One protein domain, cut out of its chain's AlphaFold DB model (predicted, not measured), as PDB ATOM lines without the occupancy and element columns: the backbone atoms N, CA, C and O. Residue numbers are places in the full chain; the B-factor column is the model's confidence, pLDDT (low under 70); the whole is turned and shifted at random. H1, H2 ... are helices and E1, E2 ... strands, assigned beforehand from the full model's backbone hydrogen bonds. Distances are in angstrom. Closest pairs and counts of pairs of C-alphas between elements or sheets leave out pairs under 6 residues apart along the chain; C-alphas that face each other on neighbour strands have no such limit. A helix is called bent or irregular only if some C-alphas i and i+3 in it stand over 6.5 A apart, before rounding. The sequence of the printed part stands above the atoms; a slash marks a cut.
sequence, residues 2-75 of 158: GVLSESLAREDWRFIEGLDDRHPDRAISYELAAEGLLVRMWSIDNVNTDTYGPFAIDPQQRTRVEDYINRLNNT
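Overview. This is residues 2 to 75 of the 158 residues of an uncharacterized protein of Kalmanozyma brasiliensis (strain GHG001) (UniProt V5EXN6). A three-stranded antiparallel sheet makes a wall, with helices H2 and H3 over one of its faces, apart from each other, and short H1 between them near their first residues. The sheet, in order E1, E2, E3, is a meander, each strand the antiparallel neighbour of the one before; with H2 and H3 it makes two layers. The 74 printed residues hold three named helices and three named strands, in the order H1 H2 E1 E2 E3 H3, a mixed class. The whole is compact, with a radius of gyration of the C-alphas of 12.0 A, and spans 36 by 26 by 21 A.

Arrangement. Start at H1, residues 2 to 7; it is close to but not clearly touching H2, residues 10 to 22, closest at the C-alphas of Ser 5 and Trp 13, 5.8 A. H2 is on the sheet of E1, residues 27 to 33, E2, residues 36 to 42, and E3, residues 50 to 55, at a height of 9.4 A, along the strands. In hairpin E1 and E2, look for N 29 and O 40, 2.7 A; in hairpin E2 and E3, for N 39 and O 52, 2.8 A, both within hydrogen-bond range. H3, residues 62 to 74, is on the sheet at a height of 8.7 A, slantwise at 38 degrees to E1 on the local plane; their closest C-alphas are those of Tyr 30 and Ile 69, 6.2 A. H1 touches H3, closest at the C-alphas of Leu 4 and Val 65, 6.7 A. Every O i to N i+4 pair is within hydrogen-bond range in H1 and H3, and 7 of 9 in H2.

Along the chain. Find C-alpha 2 at (-18.841, 38.395, -15.093), where H1 begins its 8.9 A. H2 runs 18.6 A and is only just irregular, C-alphas 17 and 20 being 6.6 A apart. E1 and E2 each run 19.2 A and E3 14.1 A. H3 runs 18.3 A to C-alpha 74 at (-36.848, 39.293, -14.134).

Size, cuts and confidence. The C-alphas farthest apart are those of Asp 45 and Gln 60, 36.2 A. The printed part has no cut and no long link. Confidence is under 70 at residues 20 to 29, 41 to 51 and 70 to 75.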
ATOM      1  N   GLY A   2     -19.954  37.741 -14.361       72.06
ATOM      2  CA  GLY A   2     -18.841  38.395 -15.093       72.06
ATOM      3  C   GLY A   2     -19.015  39.881 -15.478       72.06
ATOM      4  O   GLY A   2     -18.047  40.629 -15.463       72.06
ATOM      5  N   VAL A   3     -20.241  40.345 -15.756       80.62
ATOM      6  CA  VAL A   3     -20.500  41.761 -16.116       80.62
ATOM      7  C   VAL A   3     -20.299  42.709 -14.925       80.62
ATOM      8  O   VAL A   3     -19.820  43.826 -15.101       80.62
ATOM      9  N   LEU A   4     -20.635  42.274 -13.704       78.44
ATOM     10  CA  LEU A   4     -20.460  43.092 -12.498       78.44
ATOM     11  C   LEU A   4     -18.980  43.185 -12.104       78.44
ATOM     12  O   LEU A   4     -18.491  44.274 -11.831       78.44
ATOM     13  N   SER A   5     -18.232  42.081 -12.178       82.88
ATOM     14  CA  SER A   5     -16.796  42.078 -11.857       82.88
ATOM     15  C   SER A   5     -15.947  42.960 -12.781       82.88
ATOM     16  O   SER A   5     -14.918  43.471 -12.358       82.88
ATOM     17  N   GLU A   6     -16.355  43.127 -14.043       84.50
ATOM     18  CA  GLU A   6     -15.651  43.966 -15.030       84.50
ATOM     19  C   GLU A   6     -16.013  45.453 -14.929       84.50
ATOM     20  O   GLU A   6     -15.302  46.295 -15.472       84.50
ATOM     21  N   SER A   7     -17.127  45.777 -14.269       87.00
ATOM     22  CA  SER A   7     -17.670  47.137 -14.194       87.00
ATOM     23  C   SER A   7     -17.444  47.822 -12.845       87.00
ATOM     24  O   SER A   7     -17.720  49.016 -12.739       87.00
ATOM     25  N   LEU A   8     -16.922  47.098 -11.850       87.38
ATOM     26  CA  LEU A   8     -16.640  47.576 -10.496       87.38
ATOM     27  C   LEU A   8     -15.139  47.539 -10.186       87.38
ATOM     28  O   LEU A   8     -14.368  46.801 -10.805       87.38
ATOM     29  N   ALA A   9     -14.716  48.291  -9.168       88.75
ATOM     30  CA  ALA A   9     -13.378  48.127  -8.620       88.75
ATOM     31  C   ALA A   9     -13.210  46.718  -8.022       88.75
ATOM     32  O   ALA A   9     -14.130  46.141  -7.442       88.75
ATOM     33  N   ARG A  10     -11.995  46.163  -8.114       85.94
ATOM     34  CA  ARG A  10     -11.692  44.807  -7.620       85.94
ATOM     35  C   ARG A  10     -11.999  44.631  -6.128       85.94
ATOM     36  O   ARG A  10     -12.328  43.528  -5.701       85.94
ATOM     37  N   GLU A  11     -11.827  45.686  -5.339       85.12
ATOM     38  CA  GLU A  11     -12.074  45.683  -3.893       85.12
ATOM     39  C   GLU A  11     -13.573  45.636  -3.582       85.12
ATOM     40  O   GLU A  11     -13.993  44.787  -2.800       85.12
ATOM     41  N   ASP A  12     -14.371  46.448  -4.278       84.75
ATOM     42  CA  ASP A  12     -15.834  46.436  -4.190       84.75
ATOM     43  C   ASP A  12     -16.398  45.076  -4.600       84.75
ATOM     44  O   ASP A  12     -17.231  44.503  -3.903       84.75
ATOM     45  N   TRP A  13     -15.885  44.501  -5.693       86.00
ATOM     46  CA  TRP A  13     -16.316  43.179  -6.139       86.00
ATOM     47  C   TRP A  13     -16.023  42.086  -5.104       86.00
ATOM     48  O   TRP A  13     -16.903  41.295  -4.772       86.00
ATOM     49  N   ARG A  14     -14.815  42.076  -4.528       83.62
ATOM     50  CA  ARG A  14     -14.452  41.129  -3.459       83.62
ATOM     51  C   ARG A  14     -15.308  41.292  -2.211       83.62
ATOM     52  O   ARG A  14     -15.580  40.308  -1.530       83.62
ATOM     53  N   PHE A  15     -15.689  42.524  -1.882       82.62
ATOM     54  CA  PHE A  15     -16.604  42.780  -0.780       82.62
ATOM     55  C   PHE A  15     -17.971  42.142  -1.052       82.62
ATOM     56  O   PHE A  15     -18.473  41.427  -0.191       82.62
ATOM     57  N   ILE A  16     -18.523  42.347  -2.254       79.12
ATOM     58  CA  ILE A  16     -19.822  41.798  -2.666       79.12
ATOM     59  C   ILE A  16     -19.806  40.264  -2.667       79.12
ATOM     60  O   ILE A  16     -20.736  39.661  -2.142       79.12
ATOM     61  N   GLU A  17     -18.749  39.626  -3.187       82.06
ATOM     62  CA  GLU A  17     -18.604  38.157  -3.160       82.06
ATOM     63  C   GLU A  17     -18.640  37.591  -1.733       82.06
ATOM     64  O   GLU A  17     -19.178  36.512  -1.515       82.06
ATOM     65  N   GLY A  18     -18.109  38.325  -0.752       78.25
ATOM     66  CA  GLY A  18     -18.102  37.903   0.647       78.25
ATOM     67  C   GLY A  18     -19.397  38.182   1.412       78.25
ATOM     68  O   GLY A  18     -19.450  37.870   2.600       78.25
ATOM     69  N   LEU A  19     -20.411  38.811   0.802       71.00
ATOM     70  CA  LEU A  19     -21.678  39.097   1.487       71.00
ATOM     71  C   LEU A  19     -22.506  37.834   1.729       71.00
ATOM     72  O   LEU A  19     -23.137  37.738   2.775       71.00
ATOM     73  N   ASP A  20     -22.459  36.874   0.808       63.19
ATOM     74  CA  ASP A  20     -23.194  35.607   0.911       63.19
ATOM     75  C   ASP A  20     -22.694  34.783   2.114       63.19
ATOM     76  O   ASP A  20     -23.467  34.394   2.985       63.19
ATOM     77  N   ASP A  21     -21.369  34.664   2.265       68.31
ATOM     78  CA  ASP A  21     -20.736  33.987   3.409       68.31
ATOM     79  C   ASP A  21     -21.028  34.671   4.758       68.31
ATOM     80  O   ASP A  21     -21.045  34.026   5.807       68.31
ATOM     81  N   ARG A  22     -21.215  35.997   4.753       62.62
ATOM     82  CA  ARG A  22     -21.501  36.794   5.962       62.62
ATOM     83  C   ARG A  22     -22.969  36.750   6.363       62.62
ATOM     84  O   ARG A  22     -23.280  37.044   7.517       62.62
ATOM     85  N   HIS A  23     -23.845  36.440   5.416       60.53
ATOM     86  CA  HIS A  23     -25.290  36.506   5.567       60.53
ATOM     87  C   HIS A  23     -25.966  35.341   4.817       60.53
ATOM     88  O   HIS A  23     -26.768  35.584   3.909       60.53
ATOM     89  N   PRO A  24     -25.667  34.080   5.187       53.97
ATOM     90  CA  PRO A  24     -26.179  32.898   4.486       53.97
ATOM     91  C   PRO A  24     -27.705  32.744   4.606       53.97
ATOM     92  O   PRO A  24     -28.322  31.940   3.913       53.97
ATOM     93  N   ASP A  25     -28.322  33.503   5.511       49.78
ATOM     94  CA  ASP A  25     -29.753  33.571   5.783       49.78
ATOM     95  C   ASP A  25     -30.501  34.598   4.912       49.78
ATOM     96  O   ASP A  25     -31.725  34.727   5.026       49.78
ATOM     97  N   ARG A  26     -29.796  35.350   4.056       55.38
ATOM     98  CA  ARG A  26     -30.356  36.489   3.316       55.38
ATOM     99  C   ARG A  26     -30.234  36.305   1.813       55.38
ATOM    100  O   ARG A  26     -29.242  35.805   1.301       55.38
ATOM    101  N   ALA A  27     -31.232  36.793   1.086       61.03
ATOM    102  CA  ALA A  27     -31.171  36.886  -0.363       61.03
ATOM    103  C   ALA A  27     -30.639  38.263  -0.791       61.03
ATOM    104  O   ALA A  27     -30.890  39.285  -0.149       61.03
ATOM    105  N   ILE A  28     -29.880  38.279  -1.886       67.00
ATOM    106  CA  ILE A  28     -29.216  39.472  -2.417       67.00
ATOM    107  C   ILE A  28     -29.927  39.940  -3.684       67.00
ATOM    108  O   ILE A  28     -30.245  39.154  -4.576       67.00
ATOM    109  N   SER A  29     -30.092  41.249  -3.798       69.25
ATOM    110  CA  SER A  29     -30.491  41.937  -5.012       69.25
ATOM    111  C   SER A  29     -29.598  43.116  -5.303       69.25
ATOM    112  O   SER A  29     -28.863  43.622  -4.460       69.25
ATOM    113  N   TYR A  30     -29.672  43.536  -6.551       73.94
ATOM    114  CA  TYR A  30     -28.849  44.565  -7.126       73.94
ATOM    115  C   TYR A  30     -29.784  45.646  -7.663       73.94
ATOM    116  O   TYR A  30     -30.742  45.350  -8.378       73.94
ATOM    117  N   GLU A  31     -29.504  46.896  -7.325       76.19
ATOM    118  CA  GLU A  31     -30.235  48.063  -7.809       76.19
ATOM    119  C   GLU A  31     -29.263  49.048  -8.453       76.19
ATOM    120  O   GLU A  31     -28.187  49.328  -7.925       76.19
ATOM    121  N   LEU A  32     -29.656  49.607  -9.596       79.31
ATOM    122  CA  LEU A  32     -28.923  50.697 -10.221       79.31
ATOM    123  C   LEU A  32     -29.429  52.046  -9.693       79.31
ATOM    124  O   LEU A  32     -30.536  52.465 -10.018       79.31
ATOM    125  N   ALA A  33     -28.588  52.755  -8.944       77.38
ATOM    126  CA  ALA A  33     -28.836  54.121  -8.488       77.38
ATOM    127  C   ALA A  33     -28.033  55.137  -9.316       77.38
ATOM    128  O   ALA A  33     -27.077  54.790 -10.016       77.38
ATOM    129  N   ALA A  34     -28.389  56.423  -9.235       77.88
ATOM    130  CA  ALA A  34     -27.677  57.497  -9.942       77.88
ATOM    131  C   ALA A  34     -26.166  57.494  -9.639       77.88
ATOM    132  O   ALA A  34     -25.350  57.635 -10.548       77.88
ATOM    133  N   GLU A  35     -25.810  57.237  -8.381       74.31
ATOM    134  CA  GLU A  35     -24.436  57.257  -7.875       74.31
ATOM    135  C   GLU A  35     -23.664  55.947  -8.116       74.31
ATOM    136  O   GLU A  35     -22.442  55.937  -8.003       74.31
ATOM    137  N   GLY A  36     -24.334  54.852  -8.501       84.00
ATOM    138  CA  GLY A  36     -23.674  53.562  -8.714       84.00
ATOM    139  C   GLY A  36     -24.573  52.352  -8.477       84.00
ATOM    140  O   GLY A  36     -25.796  52.442  -8.551       84.00
ATOM    141  N   LEU A  37     -23.951  51.205  -8.211       82.00
ATOM    142  CA  LEU A  37     -24.632  49.962  -7.865       82.00
ATOM    143  C   LEU A  37     -24.930  49.924  -6.367       82.00
ATOM    144  O   LEU A  37     -24.017  50.078  -5.558       82.00
ATOM    145  N   LEU A  38     -26.173  49.647  -5.999       78.19
ATOM    146  CA  LEU A  38     -26.551  49.285  -4.641       78.19
ATOM    147  C   LEU A  38     -26.749  47.773  -4.560       78.19
ATOM    148  O   LEU A  38     -27.384  47.172  -5.428       78.19
ATOM    149  N   VAL A  39     -26.217  47.166  -3.505       73.12
ATOM    150  CA  VAL A  39     -26.474  45.771  -3.157       73.12
ATOM    151  C   VAL A  39     -27.420  45.759  -1.976       73.12
ATOM    152  O   VAL A  39     -27.097  46.252  -0.897       73.12
ATOM    153  N   ARG A  40     -28.609  45.222  -2.207       70.62
ATOM    154  CA  ARG A  40     -29.683  45.113  -1.237       70.62
ATOM    155  C   ARG A  40     -29.760  43.683  -0.733       70.62
ATOM    156  O   ARG A  40     -30.016  42.777  -1.513       70.62
ATOM    157  N   MET A  41     -29.567  43.480   0.561       61.62
ATOM    158  CA  MET A  41     -29.821  42.199   1.215       61.62
ATOM    159  C   MET A  41     -31.180  42.192   1.909       61.62
ATOM    160  O   MET A  41     -31.412  42.987   2.819       61.62
ATOM    161  N   TRP A  42     -32.070  41.290   1.516       58.38
ATOM    162  CA  TRP A  42     -33.352  41.098   2.181       58.38
ATOM    163  C   TRP A  42     -33.400  39.728   2.850       58.38
ATOM    164  O   TRP A  42     -32.936  38.726   2.305       58.38
ATOM    165  N   SER A  43     -33.976  39.683   4.047       48.53
ATOM    166  CA  SER A  43     -34.506  38.433   4.574       48.53
ATOM    167  C   SER A  43     -35.829  38.140   3.869       48.53
ATOM    168  O   SER A  43     -36.409  39.008   3.212       48.53
ATOM    169  N   ILE A  44     -36.324  36.917   4.017       40.50
ATOM    170  CA  ILE A  44     -37.593  36.473   3.428       40.50
ATOM    171  C   ILE A  44     -38.783  37.354   3.895       40.50
ATOM    172  O   ILE A  44     -39.834  37.354   3.253       40.50
ATOM    173  N   ASP A  45     -38.587  38.183   4.934       38.75
ATOM    174  CA  ASP A  45     -39.668  38.770   5.716       38.75
ATOM    175  C   ASP A  45     -39.636  40.312   5.891       38.75
ATOM    176  O   ASP A  45     -40.511  40.830   6.583       38.75
ATOM    177  N   ASN A  46     -38.712  41.106   5.305       40.38
ATOM    178  CA  ASN A  46     -38.905  42.575   5.320       40.38
ATOM    179  C   ASN A  46     -38.138  43.441   4.300       40.38
ATOM    180  O   ASN A  46     -37.018  43.164   3.878       40.38
ATOM    181  N   VAL A  47     -38.761  44.593   4.031       42.69
ATOM    182  CA  VAL A  47     -38.395  45.732   3.169       42.69
ATOM    183  C   VAL A  47     -37.359  46.666   3.824       42.69
ATOM    184  O   VAL A  47     -37.202  47.809   3.408       42.69
ATOM    185  N   ASN A  48     -36.612  46.221   4.839       41.84
ATOM    186  CA  ASN A  48     -35.455  46.978   5.317       41.84
ATOM    187  C   ASN A  48     -34.206  46.119   5.315       41.84
ATOM    188  O   ASN A  48     -34.111  45.057   5.919       41.84
ATOM    189  N   THR A  49     -33.275  46.636   4.543       55.41
ATOM    190  CA  THR A  49     -32.265  45.919   3.813       55.41
ATOM    191  C   THR A  49     -30.950  46.547   4.221       55.41
ATOM    192  O   THR A  49     -30.811  47.767   4.073       55.41
ATOM    193  N   ASP A  50     -29.976  45.759   4.675       61.06
ATOM    194  CA  ASP A  50     -28.606  46.264   4.682       61.06
ATOM    195  C   ASP A  50     -28.252  46.573   3.225       61.06
ATOM    196  O   ASP A  50     -28.195  45.690   2.363       61.06
ATOM    197  N   THR A  51     -28.172  47.870   2.937       69.44
ATOM    198  CA  THR A  51     -27.910  48.395   1.604       69.44
ATOM    199  C   THR A  51     -26.449  48.787   1.560       69.44
ATOM    200  O   THR A  51     -26.018  49.698   2.266       69.44
ATOM    201  N   TYR A  52     -25.688  48.087   0.733       76.62
ATOM    202  CA  TYR A  52     -24.274  48.339   0.522       76.62
ATOM    203  C   TYR A  52     -24.062  49.098  -0.785       76.62
ATOM    204  O   TYR A  52     -24.754  48.858  -1.777       76.62
ATOM    205  N   GLY A  53     -23.090  50.005  -0.788       78.56
ATOM    206  CA  GLY A  53     -22.823  50.918  -1.898       78.56
ATOM    207  C   GLY A  53     -23.235  52.363  -1.575       78.56
ATOM    208  O   GLY A  53     -23.440  52.689  -0.405       78.56
ATOM    209  N   PRO A  54     -23.343  53.244  -2.587       80.62
ATOM    210  CA  PRO A  54     -23.200  52.958  -4.014       80.62
ATOM    211  C   PRO A  54     -21.760  52.605  -4.403       80.62
ATOM    212  O   PRO A  54     -20.827  53.357  -4.139       80.62
ATOM    213  N   PHE A  55     -21.587  51.460  -5.061       85.19
ATOM    214  CA  PHE A  55     -20.320  51.079  -5.679       85.19
ATOM    215  C   PHE A  55     -20.212  51.739  -7.050       85.19
ATOM    216  O   PHE A  55     -21.146  51.673  -7.858       85.19
ATOM    217  N   ALA A  56     -19.082  52.388  -7.319       89.44
ATOM    218  CA  ALA A  56     -18.879  53.090  -8.576       89.44
ATOM    219  C   ALA A  56     -18.868  52.102  -9.753       89.44
ATOM    220  O   ALA A  56     -18.136  51.115  -9.747       89.44
ATOM    221  N   ILE A  57     -19.668  52.404 -10.776       89.00
ATOM    222  CA  ILE A  57     -19.732  51.639 -12.024       89.00
ATOM    223  C   ILE A  57     -18.919  52.381 -13.085       89.00
ATOM    224  O   ILE A  57     -19.094  53.592 -13.247       89.00
ATOM    225  N   ASP A  58     -18.094  51.666 -13.855       90.69
ATOM    226  CA  ASP A  58     -17.467  52.218 -15.061       90.69
ATOM    227  C   ASP A  58     -18.550  52.825 -15.984       90.69
ATOM    228  O   ASP A  58     -19.450  52.101 -16.435       90.69
ATOM    229  N   PRO A  59     -18.484  54.133 -16.311       86.75
ATOM    230  CA  PRO A  59     -19.462  54.786 -17.174       86.75
ATOM    231  C   PRO A  59     -19.703  54.070 -18.510       86.75
ATOM    232  O   PRO A  59     -20.828  54.082 -19.006       86.75
ATOM    233  N   GLN A  60     -18.687  53.412 -19.081       90.44
ATOM    234  CA  GLN A  60     -18.815  52.676 -20.345       90.44
ATOM    235  C   GLN A  60     -19.629  51.380 -20.207       90.44
ATOM    236  O   GLN A  60     -20.162  50.877 -21.197       90.44
ATOM    237  N   GLN A  61     -19.747  50.838 -18.992       88.81
ATOM    238  CA  GLN A  61     -20.460  49.592 -18.702       88.81
ATOM    239  C   GLN A  61     -21.861  49.823 -18.126       88.81
ATOM    240  O   GLN A  61     -22.635  48.872 -18.026       88.81
ATOM    241  N   ARG A  62     -22.228  51.064 -17.780       85.94
ATOM    242  CA  ARG A  62     -23.466  51.374 -17.046       85.94
ATOM    243  C   ARG A  62     -24.730  50.784 -17.678       85.94
ATOM    244  O   ARG A  62     -25.488  50.117 -16.984       85.94
ATOM    245  N   THR A  63     -24.923  50.947 -18.987       87.00
ATOM    246  CA  THR A  63     -26.077  50.367 -19.704       87.00
ATOM    247  C   THR A  63     -26.081  48.836 -19.650       87.00
ATOM    248  O   THR A  63     -27.122  48.218 -19.470       87.00
ATOM    249  N   ARG A  64     -24.909  48.194 -19.739       85.56
ATOM    250  CA  ARG A  64     -24.805  46.728 -19.650       85.56
ATOM    251  C   ARG A  64     -25.109  46.213 -18.247       85.56
ATOM    252  O   ARG A  64     -25.684  45.134 -18.116       85.56
ATOM    253  N   VAL A  65     -24.720  46.967 -17.218       82.44
ATOM    254  CA  VAL A  65     -25.054  46.677 -15.818       82.44
ATOM    255  C   VAL A  65     -26.559  46.806 -15.600       82.44
ATOM    256  O   VAL A  65     -27.156  45.898 -15.031       82.44
ATOM    257  N   GLU A  66     -27.185  47.860 -16.127       82.50
ATOM    258  CA  GLU A  66     -28.640  48.047 -16.097       82.50
ATOM    259  C   GLU A  66     -29.382  46.858 -16.725       82.50
ATOM    260  O   GLU A  66     -30.216  46.226 -16.075       82.50
ATOM    261  N   ASP A  67     -29.010  46.470 -17.947       80.00
ATOM    262  CA  ASP A  67     -29.593  45.318 -18.643       80.00
ATOM    263  C   ASP A  67     -29.353  43.994 -17.902       80.00
ATOM    264  O   ASP A  67     -30.143  43.050 -17.993       80.00
ATOM    265  N   TYR A  68     -28.222  43.864 -17.209       77.75
ATOM    266  CA  TYR A  68     -27.897  42.677 -16.425       77.75
ATOM    267  C   TYR A  68     -28.747  42.585 -15.154       77.75
ATOM    268  O   TYR A  68     -29.331  41.533 -14.903       77.75
ATOM    269  N   ILE A  69     -28.886  43.683 -14.408       70.12
ATOM    270  CA  ILE A  69     -29.739  43.775 -13.214       70.12
ATOM    271  C   ILE A  69     -31.202  43.548 -13.581       70.12
ATOM    272  O   ILE A  69     -31.874  42.727 -12.960       70.12
ATOM    273  N   ASN A  70     -31.679  44.206 -14.639       67.31
ATOM    274  CA  ASN A  70     -33.036  44.012 -15.138       67.31
ATOM    275  C   ASN A  70     -33.282  42.555 -15.523       67.31
ATOM    276  O   ASN A  70     -34.352  42.026 -15.238       67.31
ATOM    277  N   ARG A  71     -32.302  41.865 -16.116       65.00
ATOM    278  CA  ARG A  71     -32.421  40.423 -16.352       65.00
ATOM    279  C   ARG A  71     -32.469  39.644 -15.049       65.00
ATOM    280  O   ARG A  71     -33.386  38.853 -14.912       65.00
ATOM    281  N   LEU A  72     -31.559  39.856 -14.101       61.19
ATOM    282  CA  LEU A  72     -31.550  39.121 -12.827       61.19
ATOM    283  C   LEU A  72     -32.875  39.260 -12.067       61.19
ATOM    284  O   LEU A  72     -33.444  38.254 -11.661       61.19
ATOM    285  N   ASN A  73     -33.405  40.479 -11.971       54.19
ATOM    286  CA  ASN A  73     -34.668  40.757 -11.286       54.19
ATOM    287  C   ASN A  73     -35.900  40.200 -12.026       54.19
ATOM    288  O   ASN A  73     -36.956  40.053 -11.421       54.19
ATOM    289  N   ASN A  74     -35.776  39.875 -13.319       53.44
ATOM    290  CA  ASN A  74     -36.848  39.293 -14.134       53.44
ATOM    291  C   ASN A  74     -36.573  37.835 -14.560       53.44
ATOM    292  O   ASN A  74     -37.353  37.264 -15.323       53.44
ATOM    293  N   THR A  75     -35.470  37.223 -14.114       44.69
ATOM    294  CA  THR A  75     -35.142  35.832 -14.445       44.69
ATOM    295  C   THR A  75     -35.895  34.925 -13.471       44.69
ATOM    296  O   THR A  75     -35.759  35.104 -12.260       44.69
TER     297      THR A  75